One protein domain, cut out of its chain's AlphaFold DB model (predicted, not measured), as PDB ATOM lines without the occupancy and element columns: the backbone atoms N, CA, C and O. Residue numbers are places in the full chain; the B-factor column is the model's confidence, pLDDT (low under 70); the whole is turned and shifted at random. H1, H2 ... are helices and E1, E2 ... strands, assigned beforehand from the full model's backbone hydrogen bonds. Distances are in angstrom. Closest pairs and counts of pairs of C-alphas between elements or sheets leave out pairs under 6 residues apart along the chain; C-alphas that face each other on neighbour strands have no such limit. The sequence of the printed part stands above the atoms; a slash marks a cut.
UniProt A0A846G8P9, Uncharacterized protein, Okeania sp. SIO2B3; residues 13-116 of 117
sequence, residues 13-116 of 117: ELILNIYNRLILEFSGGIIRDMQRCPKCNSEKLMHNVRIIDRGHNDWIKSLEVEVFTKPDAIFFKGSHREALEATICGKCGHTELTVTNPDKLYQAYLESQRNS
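What this domain is: This is residues 13 to 116 of the 117 residues of an uncharacterized protein of Okeania sp. SIO2B3 (UniProt A0A846G8P9). A long strand, E5, is the spine of a narrow antiparallel sheet, with E4 along residues 79 to 83 and E1 and E6 on opposite sides of the stretch from 84 to 89; helix H2 covers E4 and E5 on one face, and residues 13 to 31 of helix H1 stick out as a free arm. Between E1 and E4 the chain turns off into the small hairpin E2 and E3. The printed part has 104 residues with two named helices and six named strands, in the order H1 E1 E2 E3 E4 E5 E6 H2, of mixed class. The whole is extended, with a radius of gyration of the C-alphas of 19.9 A, and flat, spanning 63 by 37 by 18 A; the arm adds to its length.

Where its parts are: H1, residues 13 to 33, begins with C-alpha 13 at (53.036, 105.694, 100.698) and is 30.3 A long. E1 is residues 45 to 50, 13.9 A, E2 52 to 54, E3 60 to 62, and E4 64 to 68, 13.1 A. E5, residues 79 to 89, runs 31.9 A from C-alpha 79 at (98.269, 130.177, 92.651). E6 is residues 95 to 99, 13.4 A. H2, residues 102 to 114, is 18.6 A long and ends with C-alpha 114 at (98.365, 117.192, 86.677).

How they stand to each other: E5 has three antiparallel neighbours in a branched sheet, E1 and E4 on one side of it and E6 on the other side. N 46 and O 88 of E1 and E5 are 2.8 A apart, within hydrogen-bond range. So are N 65 and O 82 of the hairpin E4 and E5, at 2.9 A, and N 85 and O 98 of the hairpin E5 and E6, at 2.8 A. E4, E5 and E6 form a meander, each strand the antiparallel neighbour of the one before. E1 runs on into E2 at 41 degrees, and E3 runs on into E4 at 65 degrees. In the antiparallel hairpin E2 and E3, N 53 and O 61 are 2.9 A apart. H2 is on the branched sheet, over E4 and E5, at a height over the sheet of 8.7 A and slantwise to the strands, at 44 degrees to E5 on the local plane. The closest C-alphas of E4 and H2 are those of Val 67 and Tyr 109, 6.2 A apart. H1 is not on this sheet and is apart from H2. In H1 and H2 every O i to N i+4 pair is within hydrogen-bond range.

The domain as a whole: The two C-alphas farthest apart, those of Leu 14 and Asn 57, are 66.3 A from each other. Without residues 13 to 31, which stand free, the body spans 48 by 35 by 16 A. The printed part has no cut. The link from H1 to E1, 11 residues, is long. The mean pLDDT of the printed part is 86.3, and it is under 70 at residue 24, residues 26 to 34, residues 74 to 77 and residue 116.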
ATOM      1  N   GLU A  13      53.067 104.788  99.544       79.31
ATOM      2  CA  GLU A  13      53.036 105.694 100.698       79.31
ATOM      3  C   GLU A  13      53.845 105.130 101.871       79.31
ATOM      4  O   GLU A  13      54.553 105.862 102.564       79.31
ATOM      5  N   LEU A  14      53.811 103.810 102.078       78.00
ATOM      6  CA  LEU A  14      54.609 103.157 103.114       78.00
ATOM      7  C   LEU A  14      56.110 103.261 102.804       78.00
ATOM      8  O   LEU A  14      56.901 103.556 103.700       78.00
ATOM      9  N   ILE A  15      56.503 103.083 101.539       80.25
ATOM     10  CA  ILE A  15      57.900 103.232 101.107       80.25
ATOM     11  C   ILE A  15      58.366 104.683 101.283       80.25
ATOM     12  O   ILE A  15      59.411 104.914 101.890       80.25
ATOM     13  N   LEU A  16      57.584 105.658 100.811       74.62
ATOM     14  CA  LEU A  16      57.889 107.085 100.958       74.62
ATOM     15  C   LEU A  16      58.043 107.488 102.429       74.62
ATOM     16  O   LEU A  16      58.990 108.192 102.780       74.62
ATOM     17  N   ASN A  17      57.172 106.992 103.309       81.94
ATOM     18  CA  ASN A  17      57.249 107.277 104.740       81.94
ATOM     19  C   ASN A  17      58.475 106.649 105.413       81.94
ATOM     20  O   ASN A  17      59.119 107.307 106.234       81.94
ATOM     21  N   ILE A  18      58.845 105.415 105.054       83.56
ATOM     22  CA  ILE A  18      60.066 104.775 105.568       83.56
ATOM     23  C   ILE A  18      61.308 105.552 105.114       83.56
ATOM     24  O   ILE A  18      62.177 105.845 105.936       83.56
ATOM     25  N   TYR A  19      61.370 105.947 103.840       83.00
ATOM     26  CA  TYR A  19      62.474 106.751 103.309       83.00
ATOM     27  C   TYR A  19      62.580 108.115 103.997       83.00
ATOM     28  O   TYR A  19      63.659 108.479 104.462       83.00
ATOM     29  N   ASN A  20      61.471 108.849 104.127       80.75
ATOM     30  CA  ASN A  20      61.460 110.150 104.798       80.75
ATOM     31  C   ASN A  20      61.890 110.039 106.263       80.75
ATOM     32  O   ASN A  20      62.671 110.859 106.744       80.75
ATOM     33  N   ARG A  21      61.436 109.000 106.971       79.50
ATOM     34  CA  ARG A  21      61.819 108.770 108.364       79.50
ATOM     35  C   ARG A  21      63.309 108.455 108.507       79.50
ATOM     36  O   ARG A  21      63.962 109.046 109.362       79.50
ATOM     37  N   LEU A  22      63.855 107.593 107.648       74.12
ATOM     38  CA  LEU A  22      65.290 107.295 107.624       74.12
ATOM     39  C   LEU A  22      66.119 108.550 107.327       74.12
ATOM     40  O   LEU A  22      67.112 108.791 108.007       74.12
ATOM     41  N   ILE A  23      65.694 109.385 106.374       72.56
ATOM     42  CA  ILE A  23      66.367 110.655 106.058       72.56
ATOM     43  C   ILE A  23      66.342 111.603 107.262       72.56
ATOM     44  O   ILE A  23      67.366 112.209 107.569       72.56
ATOM     45  N   LEU A  24      65.216 111.730 107.967       67.69
ATOM     46  CA  LEU A  24      65.104 112.598 109.145       67.69
ATOM     47  C   LEU A  24      65.945 112.098 110.327       67.69
ATOM     48  O   LEU A  24      66.577 112.900 111.011       67.69
ATOM     49  N   GLU A  25      66.005 110.786 110.552       71.62
ATOM     50  CA  GLU A  25      66.830 110.192 111.611       71.62
ATOM     51  C   GLU A  25      68.338 110.319 111.292       71.62
ATOM     52  O   GLU A  25      69.113 110.725 112.160       71.62
ATOM     53  N   PHE A  26      68.756 110.090 110.038       67.12
ATOM     54  CA  PHE A  26      70.151 110.266 109.599       67.12
ATOM     55  C   PHE A  26      70.591 111.733 109.562       67.12
ATOM     56  O   PHE A  26      71.651 112.076 110.090       67.12
ATOM     57  N   SER A  27      69.787 112.616 108.963       65.25
ATOM     58  CA  SER A  27      70.079 114.056 108.933       65.25
ATOM     59  C   SER A  27      70.084 114.641 110.341       65.25
ATOM     60  O   SER A  27      70.967 115.427 110.664       65.25
ATOM     61  N   GLY A  28      69.182 114.197 111.221       60.16
ATOM     62  CA  GLY A  28      69.172 114.584 112.627       60.16
ATOM     63  C   GLY A  28      70.472 114.239 113.355       60.16
ATOM     64  O   GLY A  28      70.941 115.050 114.150       60.16
ATOM     65  N   GLY A  29      71.081 113.083 113.072       59.59
ATOM     66  CA  GLY A  29      72.398 112.707 113.602       59.59
ATOM     67  C   GLY A  29      73.533 113.565 113.039       59.59
ATOM     68  O   GLY A  29      74.273 114.186 113.796       59.59
ATOM     69  N   ILE A  30      73.603 113.688 111.711       60.06
ATOM     70  CA  ILE A  30      74.656 114.445 111.011       60.06
ATOM     71  C   ILE A  30      74.631 115.940 111.378       60.06
ATOM     72  O   ILE A  30      75.676 116.543 111.622       60.06
ATOM     73  N   ILE A  31      73.444 116.548 111.473       58.12
ATOM     74  CA  ILE A  31      73.276 117.950 111.880       58.12
ATOM     75  C   ILE A  31      73.666 118.134 113.355       58.12
ATOM     76  O   ILE A  31      74.250 119.155 113.709       58.12
ATOM     77  N   ARG A  32      73.369 117.161 114.231       56.22
ATOM     78  CA  ARG A  32      73.708 117.240 115.663       56.22
ATOM     79  C   ARG A  32      75.209 117.178 115.921       56.22
ATOM     80  O   ARG A  32      75.673 117.906 116.799       56.22
ATOM     81  N   ASP A  33      75.949 116.371 115.168       59.34
ATOM     82  CA  ASP A  33      77.407 116.269 115.313       59.34
ATOM     83  C   ASP A  33      78.114 117.558 114.872       59.34
ATOM     84  O   ASP A  33      79.044 118.007 115.541       59.34
ATOM     85  N   MET A  34      77.604 118.243 113.841       64.44
ATOM     86  CA  MET A  34      78.108 119.562 113.418       64.44
ATOM     87  C   MET A  34      77.814 120.706 114.409       64.44
ATOM     88  O   MET A  34      78.381 121.790 114.281       64.44
ATOM     89  N   GLN A  35      76.941 120.496 115.399       82.06
ATOM     90  CA  GLN A  35      76.559 121.509 116.399       82.06
ATOM     91  C   GLN A  35      77.252 121.309 117.759       82.06
ATOM     92  O   GLN A  35      76.983 122.042 118.715       82.06
ATOM     93  N   ARG A  36      78.148 120.321 117.887       92.88
ATOM     94  CA  ARG A  36      78.882 120.047 119.131       92.88
ATOM     95  C   ARG A  36      80.379 119.995 118.892       92.88
ATOM     96  O   ARG A  36      80.866 119.568 117.858       92.88
ATOM     97  N   CYS A  37      81.139 120.412 119.897       94.75
ATOM     98  CA  CYS A  37      82.588 120.323 119.857       94.75
ATOM     99  C   CYS A  37      83.033 118.849 119.799       94.75
ATOM    100  O   CYS A  37      82.776 118.127 120.770       94.75
ATOM    101  N   PRO A  38      83.799 118.422 118.778       92.56
ATOM    102  CA  PRO A  38      84.215 117.024 118.631       92.56
ATOM    103  C   PRO A  38      85.164 116.564 119.748       92.56
ATOM    104  O   PRO A  38      85.301 115.375 120.012       92.56
ATOM    105  N   LYS A  39      85.802 117.508 120.457       95.44
ATOM    106  CA  LYS A  39      86.726 117.218 121.561       95.44
ATOM    107  C   LYS A  39      86.045 117.049 122.923       95.44
ATOM    108  O   LYS A  39      86.524 116.279 123.746       95.44
ATOM    109  N   CYS A  40      84.987 117.813 123.217       96.94
ATOM    110  CA  CYS A  40      84.399 117.865 124.570       96.94
ATOM    111  C   CYS A  40      82.865 117.795 124.614       96.94
ATOM    112  O   CYS A  40      82.274 117.977 125.682       96.94
ATOM    113  N   ASN A  41      82.230 117.582 123.459       94.56
ATOM    114  CA  ASN A  41      80.787 117.457 123.251       94.56
ATOM    115  C   ASN A  41      79.933 118.678 123.662       94.56
ATOM    116  O   ASN A  41      78.711 118.598 123.809       94.56
ATOM    117  N   SER A  42      80.568 119.832 123.880       96.12
ATOM    118  CA  SER A  42      79.877 121.075 124.236       96.12
ATOM    119  C   SER A  42      79.231 121.736 123.022       96.12
ATOM    120  O   SER A  42      79.856 121.818 121.974       96.12
ATOM    121  N   GLU A  43      78.044 122.309 123.211       94.88
ATOM    122  CA  GLU A  43      77.334 123.138 122.215       94.88
ATOM    123  C   GLU A  43      77.861 124.581 122.131       94.88
ATOM    124  O   GLU A  43      77.391 125.379 121.330       94.88
ATOM    125  N   LYS A  44      78.829 124.964 122.977       96.50
ATOM    126  CA  LYS A  44      79.398 126.317 122.974       96.50
ATOM    127  C   LYS A  44      80.373 126.460 121.809       96.50
ATOM    128  O   LYS A  44      81.579 126.335 122.023       96.50
ATOM    129  N   LEU A  45      79.862 126.680 120.603       96.38
ATOM    130  CA  LEU A  45      80.643 126.883 119.383       96.38
ATOM    131  C   LEU A  45      80.502 128.322 118.871       96.38
ATOM    132  O   LEU A  45      79.416 128.895 118.871       96.38
ATOM    133  N   MET A  46      81.621 128.903 118.446       97.25
ATOM    134  CA  MET A  46      81.696 130.174 117.727       97.25
ATOM    135  C   MET A  46      82.103 129.851 116.290       97.25
ATOM    136  O   MET A  46      83.247 129.466 116.070       97.25
ATOM    137  N   HIS A  47      81.166 129.950 115.349       95.06
ATOM    138  CA  HIS A  47      81.382 129.634 113.932       95.06
ATOM    139  C   HIS A  47      81.834 130.857 113.131       95.06
ATOM    140  O   HIS A  47      81.606 131.993 113.554       95.06
ATOM    141  N   ASN A  48      82.425 130.611 111.958       93.31
ATOM    142  CA  ASN A  48      82.825 131.622 110.969       93.31
ATOM    143  C   ASN A  48      83.698 132.734 111.578       93.31
ATOM    144  O   ASN A  48      83.603 133.913 111.227       93.31
ATOM    145  N   VAL A  49      84.531 132.372 112.559       96.81
ATOM    146  CA  VAL A  49      85.419 133.320 113.222       96.81
ATOM    147  C   VAL A  49      86.565 133.626 112.273       96.81
ATOM    148  O   VAL A  49      87.358 132.751 111.924       96.81
ATOM    149  N   ARG A  50      86.674 134.893 111.871       95.75
ATOM    150  CA  ARG A  50      87.777 135.360 111.035       95.75
ATOM    151  C   ARG A  50      89.099 135.262 111.794       95.75
ATOM    152  O   ARG A  50      89.240 135.809 112.887       95.75
ATOM    153  N   ILE A  51      90.088 134.641 111.165       95.31
ATOM    154  CA  ILE A  51      91.455 134.568 111.681       95.31
ATOM    155  C   ILE A  51      92.260 135.688 111.043       95.31
ATOM    156  O   ILE A  51      92.246 135.856 109.823       95.31
ATOM    157  N   ILE A  52      92.951 136.465 111.869       94.56
ATOM    158  CA  ILE A  52      93.759 137.589 111.411       94.56
ATOM    159  C   ILE A  52      95.223 137.171 111.334       94.56
ATOM    160  O   ILE A  52      95.819 136.821 112.350       94.56
ATOM    161  N   ASP A  53      95.792 137.273 110.136       89.44
ATOM    162  CA  ASP A  53      97.232 137.248 109.911       89.44
ATOM    163  C   ASP A  53      97.762 138.690 109.943       89.44
ATOM    164  O   ASP A  53      97.206 139.591 109.301       89.44
ATOM    165  N   ARG A  54      98.815 138.916 110.735       87.00
ATOM    166  CA  ARG A  54      99.492 140.210 110.857       87.00
ATOM    167  C   ARG A  54     100.816 140.122 110.118       87.00
ATOM    168  O   ARG A  54     101.780 139.549 110.619       87.00
ATOM    169  N   GLY A  55     100.835 140.690 108.918       80.12
ATOM    170  CA  GLY A  55     102.034 140.761 108.096       80.12
ATOM    171  C   GLY A  55     103.014 141.838 108.566       80.12
ATOM    172  O   GLY A  55     102.820 142.514 109.577       80.12
ATOM    173  N   HIS A  56     104.073 142.029 107.781       83.25
ATOM    174  CA  HIS A  56     105.011 143.132 107.979       83.25
ATOM    175  C   HIS A  56     104.278 144.491 107.960       83.25
ATOM    176  O   HIS A  56     103.313 144.663 107.215       83.25
ATOM    177  N   ASN A  57     104.743 145.456 108.761       83.81
ATOM    178  CA  ASN A  57     104.138 146.789 108.936       83.81
ATOM    179  C   ASN A  57     102.707 146.806 109.516       83.81
ATOM    180  O   ASN A  57     101.944 147.716 109.199       83.81
ATOM    181  N   ASP A  58     102.323 145.819 110.332       83.25
ATOM    182  CA  ASP A  58     100.986 145.725 110.949       83.25
ATOM    183  C   ASP A  58      99.820 145.650 109.942       83.25
ATOM    184  O   ASP A  58      98.671 145.966 110.259       83.25
ATOM    185  N   TRP A  59     100.085 145.186 108.718       87.12
ATOM    186  CA  TRP A  59      99.027 144.946 107.742       87.12
ATOM    187  C   TRP A  59      98.153 143.773 108.189       87.12
ATOM    188  O   TRP A  59      98.614 142.638 108.318       87.12
ATOM    189  N   ILE A  60      96.873 144.069 108.418       88.56
ATOM    190  CA  ILE A  60      95.852 143.115 108.849       88.56
ATOM    191  C   ILE A  60      95.189 142.508 107.616       88.56
ATOM    192  O   ILE A  60      94.518 143.207 106.854       88.56
ATOM    193  N   LYS A  61      95.306 141.191 107.459       91.94
ATOM    194  CA  LYS A  61      94.559 140.424 106.456       91.94
ATOM    195  C   LYS A  61      93.952 139.169 107.076       91.94
ATOM    196  O   LYS A  61      94.251 138.815 108.214       91.94
ATOM    197  N   SER A  62      93.048 138.520 106.345       93.38
ATOM    198  CA  SER A  62      92.614 137.176 106.739       93.38
ATOM    199  C   SER A  62      93.784 136.205 106.584       93.38
ATOM    200  O   SER A  62      94.589 136.362 105.666       93.38
ATOM    201  N   LEU A  63      93.878 135.217 107.472       95.44
ATOM    202  CA  LEU A  63      94.764 134.080 107.243       95.44
ATOM    203  C   LEU A  63      94.251 133.297 106.025       95.44
ATOM    204  O   LEU A  63      93.050 133.065 105.900       95.44
ATOM    205  N   GLU A  64      95.153 132.907 105.133       95.25
ATOM    206  CA  GLU A  64      94.838 132.237 103.867       95.25
ATOM    207  C   GLU A  64      95.651 130.947 103.733       95.25
ATOM    208  O   GLU A  64      96.749 130.832 104.283       95.25
ATOM    209  N   VAL A  65      95.130 130.000 102.956       94.69
ATOM    210  CA  VAL A  65      95.878 128.845 102.433       94.69
ATOM    211  C   VAL A  65      96.126 129.063 100.948       94.69
ATOM    212  O   VAL A  65      95.272 129.598 100.243       94.69
ATOM    213  N   GLU A  66      97.290 128.629 100.471       93.94
ATOM    214  CA  GLU A  66      97.696 128.751  99.075       93.94
ATOM    215  C   GLU A  66      97.991 127.379  98.465       93.94
ATOM    216  O   GLU A  66      98.682 126.553  99.061       93.94
ATOM    217  N   VAL A  67      97.502 127.166  97.243       92.12
ATOM    218  CA  VAL A  67      97.868 126.040  96.381       92.12
ATOM    219  C   VAL A  67      98.469 126.587  95.090       92.12
ATOM    220  O   VAL A  67      97.845 127.391  94.396       92.12
ATOM    221  N   PHE A  68      99.679 126.142  94.753       88.56
ATOM    222  CA  PHE A  68     100.320 126.462  93.477       88.56
ATOM    223  C   PHE A  68      99.831 125.507  92.391       88.56
ATOM    224  O   PHE A  68      99.968 124.299  92.549       88.56
ATOM    225  N   THR A  69      99.304 126.023  91.279       83.00
ATOM    226  CA  THR A  69      98.776 125.180  90.189       83.00
ATOM    227  C   THR A  69      99.872 124.620  89.283       83.00
ATOM    228  O   THR A  69      99.642 123.643  88.576       83.00
ATOM    229  N   LYS A  70     101.074 125.204  89.302       82.56
ATOM    230  CA  LYS A  70     102.287 124.680  88.655       82.56
ATOM    231  C   LYS A  70     103.462 124.797  89.627       82.56
ATOM    232  O   LYS A  70     104.227 125.766  89.549       82.56
ATOM    233  N   PRO A  71     103.605 123.867  90.585       72.75
ATOM    234  CA  PRO A  71     104.604 123.992  91.649       72.75
ATOM    235  C   PRO A  71     106.046 124.041  91.109       72.75
ATOM    236  O   PRO A  71     106.870 124.796  91.644       72.75
ATOM    237  N   ASP A  72     106.302 123.338  90.000       77.88
ATOM    238  CA  ASP A  72     107.628 123.151  89.392       77.88
ATOM    239  C   ASP A  72     108.006 124.227  88.354       77.88
ATOM    240  O   ASP A  72     109.136 124.268  87.866       77.88
ATOM    241  N   ALA A  73     107.092 125.144  88.014       73.38
ATOM    242  CA  ALA A  73     107.365 126.179  87.019       73.38
ATOM    243  C   ALA A  73     108.299 127.274  87.569       73.38
ATOM    244  O   ALA A  73     108.045 127.854  88.619       73.38
ATOM    245  N   ILE A  74     109.358 127.635  86.838       69.94
ATOM    246  CA  ILE A  74     110.281 128.709  87.261       69.94
ATOM    247  C   ILE A  74     109.622 130.100  87.127       69.94
ATOM    248  O   ILE A  74     109.873 130.988  87.939       69.94
ATOM    249  N   PHE A  75     108.719 130.273  86.154       61.81
ATOM    250  CA  PHE A  75     107.938 131.497  85.927       61.81
ATOM    251  C   PHE A  75     106.436 131.185  85.847       61.81
ATOM    252  O   PHE A  75     106.050 130.136  85.338       61.81
ATOM    253  N   PHE A  76     105.588 132.111  86.319       65.81
ATOM    254  CA  PHE A  76     104.117 132.020  86.267       65.81
ATOM    255  C   PHE A  76     103.535 130.736  86.884       65.81
ATOM    256  O   PHE A  76     102.729 130.047  86.260       65.81
ATOM    257  N   LYS A  77     103.919 130.437  88.134       67.69
ATOM    258  CA  LYS A  77     103.442 129.253  88.870       67.69
ATOM    259  C   LYS A  77     101.920 129.135  88.928       67.69
ATOM    260  O   LYS A  77     101.419 128.022  88.977       67.69
ATOM    261  N   GLY A  78     101.208 130.266  88.898       76.12
ATOM    262  CA  GLY A  78      99.775 130.310  89.172       76.12
ATOM    263  C   GLY A  78      99.509 129.882  90.615       76.12
ATOM    264  O   GLY A  78     100.056 128.898  91.112       76.12
ATOM    265  N   SER A  79      98.702 130.637  91.340       85.50
ATOM    266  CA  SER A  79      98.269 130.177  92.651       85.50
ATOM    267  C   SER A  79      96.828 130.537  92.902       85.50
ATOM    268  O   SER A  79      96.300 131.528  92.393       85.50
ATOM    269  N   HIS A  80      96.194 129.665  93.667       92.00
ATOM    270  CA  HIS A  80      94.864 129.875  94.174       92.00
ATOM    271  C   HIS A  80      94.948 130.004  95.689       92.00
ATOM    272  O   HIS A  80      95.622 129.209  96.349       92.00
ATOM    273  N   ARG A  81      94.291 131.034  96.220       94.06
ATOM    274  CA  ARG A  81      94.266 131.341  97.646       94.06
ATOM    275  C   ARG A  81      92.835 131.417  98.114       94.06
ATOM    276  O   ARG A  81      92.011 132.037  97.450       94.06
ATOM    277  N   GLU A  82      92.583 130.831  99.271       96.38
ATOM    278  CA  GLU A  82      91.293 130.904  99.943       96.38
ATOM    279  C   GLU A  82      91.506 131.271 101.408       96.38
ATOM    280  O   GLU A  82      92.484 130.851 102.037       96.38
ATOM    281  N   ALA A  83      90.600 132.084 101.945       96.50
ATOM    282  CA  ALA A  83      90.652 132.491 103.339       96.50
ATOM    283  C   ALA A  83      90.282 131.317 104.255       96.50
ATOM    284  O   ALA A  83      89.478 130.452 103.897       96.50
ATOM    285  N   LEU A  84      90.864 131.311 105.452       97.00
ATOM    286  CA  LEU A  84      90.489 130.413 106.534       97.00
ATOM    287  C   LEU A  84      89.524 131.095 107.496       97.00
ATOM    288  O   LEU A  84      89.734 132.227 107.942       97.00
ATOM    289  N   GLU A  85      88.517 130.336 107.888       97.00
ATOM    290  CA  GLU A  85      87.631 130.628 109.000       97.00
ATOM    291  C   GLU A  85      87.824 129.581 110.094       97.00
ATOM    292  O   GLU A  85      88.247 128.453 109.836       97.00
ATOM    293  N   ALA A  86      87.533 129.966 111.332       97.12
ATOM    294  CA  ALA A  86      87.609 129.085 112.481       97.12
ATOM    295  C   ALA A  86      86.221 128.795 113.057       97.12
ATOM    296  O   ALA A  86      85.395 129.696 113.224       97.12
ATOM    297  N   THR A  87      86.017 127.546 113.467       97.19
ATOM    298  CA  THR A  87      85.009 127.188 114.466       97.19
ATOM    299  C   THR A  87      85.713 126.917 115.790       97.19
ATOM    300  O   THR A  87      86.556 126.027 115.881       97.19
ATOM    301  N   ILE A  88      85.386 127.690 116.829       97.81
ATOM    302  CA  ILE A  88      86.078 127.646 118.125       97.81
ATOM    303  C   ILE A  88      85.108 127.230 119.229       97.81
ATOM    304  O   ILE A  88      84.070 127.856 119.444       97.81
ATOM    305  N   CYS A  89      85.471 126.205 119.998       98.12
ATOM    306  CA  CYS A  89      84.716 125.811 121.179       98.12
ATOM    307  C   CYS A  89      84.983 126.757 122.358       98.12
ATOM    308  O   CYS A  89      86.064 126.748 122.942       98.12
ATOM    309  N   GLY A  90      83.955 127.475 122.805       97.62
ATOM    310  CA  GLY A  90      84.006 128.352 123.976       97.62
ATOM    311  C   GLY A  90      84.136 127.632 125.326       97.62
ATOM    312  O   GLY A  90      84.315 128.294 126.343       97.62
ATOM    313  N   LYS A  91      84.038 126.292 125.378       98.44
ATOM    314  CA  LYS A  91      84.276 125.510 126.610       98.44
ATOM    315  C   LYS A  91      85.724 125.040 126.741       98.44
ATOM    316  O   LYS A  91      86.301 125.176 127.811       98.44
ATOM    317  N   CYS A  92      86.274 124.418 125.698       98.19
ATOM    318  CA  CYS A  92      87.580 123.748 125.771       98.19
ATOM    319  C   CYS A  92      88.650 124.339 124.844       98.19
ATOM    320  O   CYS A  92      89.772 123.837 124.837       98.19
ATOM    321  N   GLY A  93      88.314 125.356 124.046       97.69
ATOM    322  CA  GLY A  93      89.246 126.020 123.134       97.69
ATOM    323  C   GLY A  93      89.658 125.196 121.914       97.69
ATOM    324  O   GLY A  93      90.581 125.592 121.215       97.69
ATOM    325  N   HIS A  94      89.028 124.046 121.649       97.69
ATOM    326  CA  HIS A  94      89.255 123.323 120.398       97.69
ATOM    327  C   HIS A  94      88.866 124.203 119.207       97.69
ATOM    328  O   HIS A  94      87.772 124.769 119.211       97.69
ATOM    329  N   THR A  95      89.750 124.271 118.216       97.06
ATOM    330  CA  THR A  95      89.603 125.110 117.030       97.06
ATOM    331  C   THR A  95      89.730 124.241 115.793       97.06
ATOM    332  O   THR A  95      90.748 123.573 115.611       97.06
ATOM    333  N   GLU A  96      88.705 124.274 114.956       96.06
ATOM    334  CA  GLU A  96      88.700 123.690 113.619       96.06
ATOM    335  C   GLU A  96      88.829 124.810 112.585       96.06
ATOM    336  O   GLU A  96      88.293 125.900 112.793       96.06
ATOM    337  N   LEU A  97      89.561 124.550 111.501       96.56
ATOM    338  CA  LEU A  97      89.823 125.506 110.429       96.56
ATOM    339  C   LEU A  97      89.155 125.034 109.141       96.56
ATOM    340  O   LEU A  97      89.372 123.900 108.715       96.56
ATOM    341  N   THR A  98      88.395 125.914 108.502       95.75
ATOM    342  CA  THR A  98      87.699 125.642 107.240       95.75
ATOM    343  C   THR A  98      88.035 126.704 106.208       95.75
ATOM    344  O   THR A  98      88.231 127.869 106.539       95.75
ATOM    345  N   VAL A  99      88.098 126.308 104.940       96.75
ATOM    346  CA  VAL A  99      88.323 127.234 103.823       96.75
ATOM    347  C   VAL A  99      87.002 127.808 103.325       96.75
ATOM    348  O   VAL A  99      85.993 127.104 103.300       96.75
ATOM    349  N   THR A 100      87.010 129.066 102.890       95.06
ATOM    350  CA  THR A 100      85.805 129.763 102.405       95.06
ATOM    351  C   THR A 100      85.263 129.214 101.086       95.06
ATOM    352  O   THR A 100      84.063 129.305 100.831       95.06
ATOM    353  N   ASN A 101      86.123 128.634 100.244       95.62
ATOM    354  CA  ASN A 101      85.724 127.985  98.996       95.62
ATOM    355  C   ASN A 101      86.488 126.663  98.781       95.62
ATOM    356  O   ASN A 101      87.504 126.631  98.078       95.62
ATOM    357  N   PRO A 102      86.026 125.556  99.390       96.19
ATOM    358  CA  PRO A 102      86.717 124.272  99.290       96.19
ATOM    359  C   PRO A 102      86.782 123.747  97.854       96.19
ATOM    360  O   PRO A 102      87.809 123.193  97.463       96.19
ATOM    361  N   ASP A 103      85.741 123.972  97.048       96.50
ATOM    362  CA  ASP A 103      85.683 123.478  95.672       96.50
ATOM    363  C   ASP A 103      86.778 124.100  94.808       96.50
ATOM    364  O   ASP A 103      87.532 123.379  94.153       96.50
ATOM    365  N   LYS A 104      86.920 125.431  94.824       93.62
ATOM    366  CA  LYS A 104      87.957 126.100  94.026       93.62
ATOM    367  C   LYS A 104      89.362 125.712  94.471       93.62
ATOM    368  O   LYS A 104      90.212 125.437  93.623       93.62
ATOM    369  N   LEU A 105      89.588 125.634  95.782       94.75
ATOM    370  CA  LEU A 105      90.879 125.228  96.320       94.75
ATOM    371  C   LEU A 105      91.233 123.792  95.919       94.75
ATOM    372  O   LEU A 105      92.363 123.526  95.507       94.75
ATOM    373  N   TYR A 106      90.265 122.877  95.971       95.75
ATOM    374  CA  TYR A 106      90.481 121.493  95.570       95.75
ATOM    375  C   TYR A 106      90.691 121.348  94.058       95.75
ATOM    376  O   TYR A 106      91.564 120.594  93.633       95.75
ATOM    377  N   GLN A 107      89.979 122.116  93.227       93.88
ATOM    378  CA  GLN A 107      90.240 122.138  91.783       93.88
ATOM    379  C   GLN A 107      91.659 122.622  91.463       93.88
ATOM    380  O   GLN A 107      92.346 121.997  90.652       93.88
ATOM    381  N   ALA A 108      92.134 123.672  92.140       91.94
ATOM    382  CA  ALA A 108      93.514 124.137  92.006       91.94
ATOM    383  C   ALA A 108      94.526 123.064  92.445       91.94
ATOM    384  O   ALA A 108      95.563 122.884  91.805       91.94
ATOM    385  N   TYR A 109      94.207 122.298  93.493       93.44
ATOM    386  CA  TYR A 109      95.020 121.160  93.916       93.44
ATOM    387  C   TYR A 109      95.081 120.070  92.840       93.44
ATOM    388  O   TYR A 109      96.174 119.655  92.460       93.44
ATOM    389  N   LEU A 110      93.949 119.660  92.267       93.56
ATOM    390  CA  LEU A 110      93.921 118.672  91.180       93.56
ATOM    391  C   LEU A 110      94.648 119.153  89.916       93.56
ATOM    392  O   LEU A 110      95.240 118.354  89.190       93.56
ATOM    393  N   GLU A 111      94.601 120.449  89.612       90.69
ATOM    394  CA  GLU A 111      95.410 121.040  88.544       90.69
ATOM    395  C   GLU A 111      96.911 120.951  88.854       90.69
ATOM    396  O   GLU A 111      97.677 120.540  87.984       90.69
ATOM    397  N   SER A 112      97.319 121.228  90.098       89.25
ATOM    398  CA  SER A 112      98.724 121.111  90.512       89.25
ATOM    399  C   SER A 112      99.288 119.710  90.303       89.25
ATOM    400  O   SER A 112     100.371 119.563  89.750       89.25
ATOM    401  N   GLN A 113      98.517 118.676  90.655       88.56
ATOM    402  CA  GLN A 113      98.943 117.285  90.500       88.56
ATOM    403  C   GLN A 113      99.078 116.874  89.026       88.56
ATOM    404  O   GLN A 113      99.914 116.038  88.698       88.56
ATOM    405  N   ARG A 114      98.280 117.461  88.123       85.88
ATOM    406  CA  ARG A 114      98.365 117.192  86.677       85.88
ATOM    407  C   ARG A 114      99.572 117.853  86.017       85.88
ATOM    408  O   ARG A 114     100.074 117.324  85.034       85.88
ATOM    409  N   ASN A 115     100.008 118.995  86.539       74.69
ATOM    410  CA  ASN A 115     101.097 119.791  85.971       74.69
ATOM    411  C   ASN A 115     102.490 119.409  86.506       74.69
ATOM    412  O   ASN A 115     103.472 120.017  86.087       74.69
ATOM    413  N   SER A 116     102.576 118.440  87.421       63.78
ATOM    414  CA  SER A 116     103.827 117.914  87.994       63.78
ATOM    415  C   SER A 116     104.331 116.631  87.310       63.78
ATOM    416  O   SER A 116     105.133 115.903  87.893       63.78
TER     417      SER A 116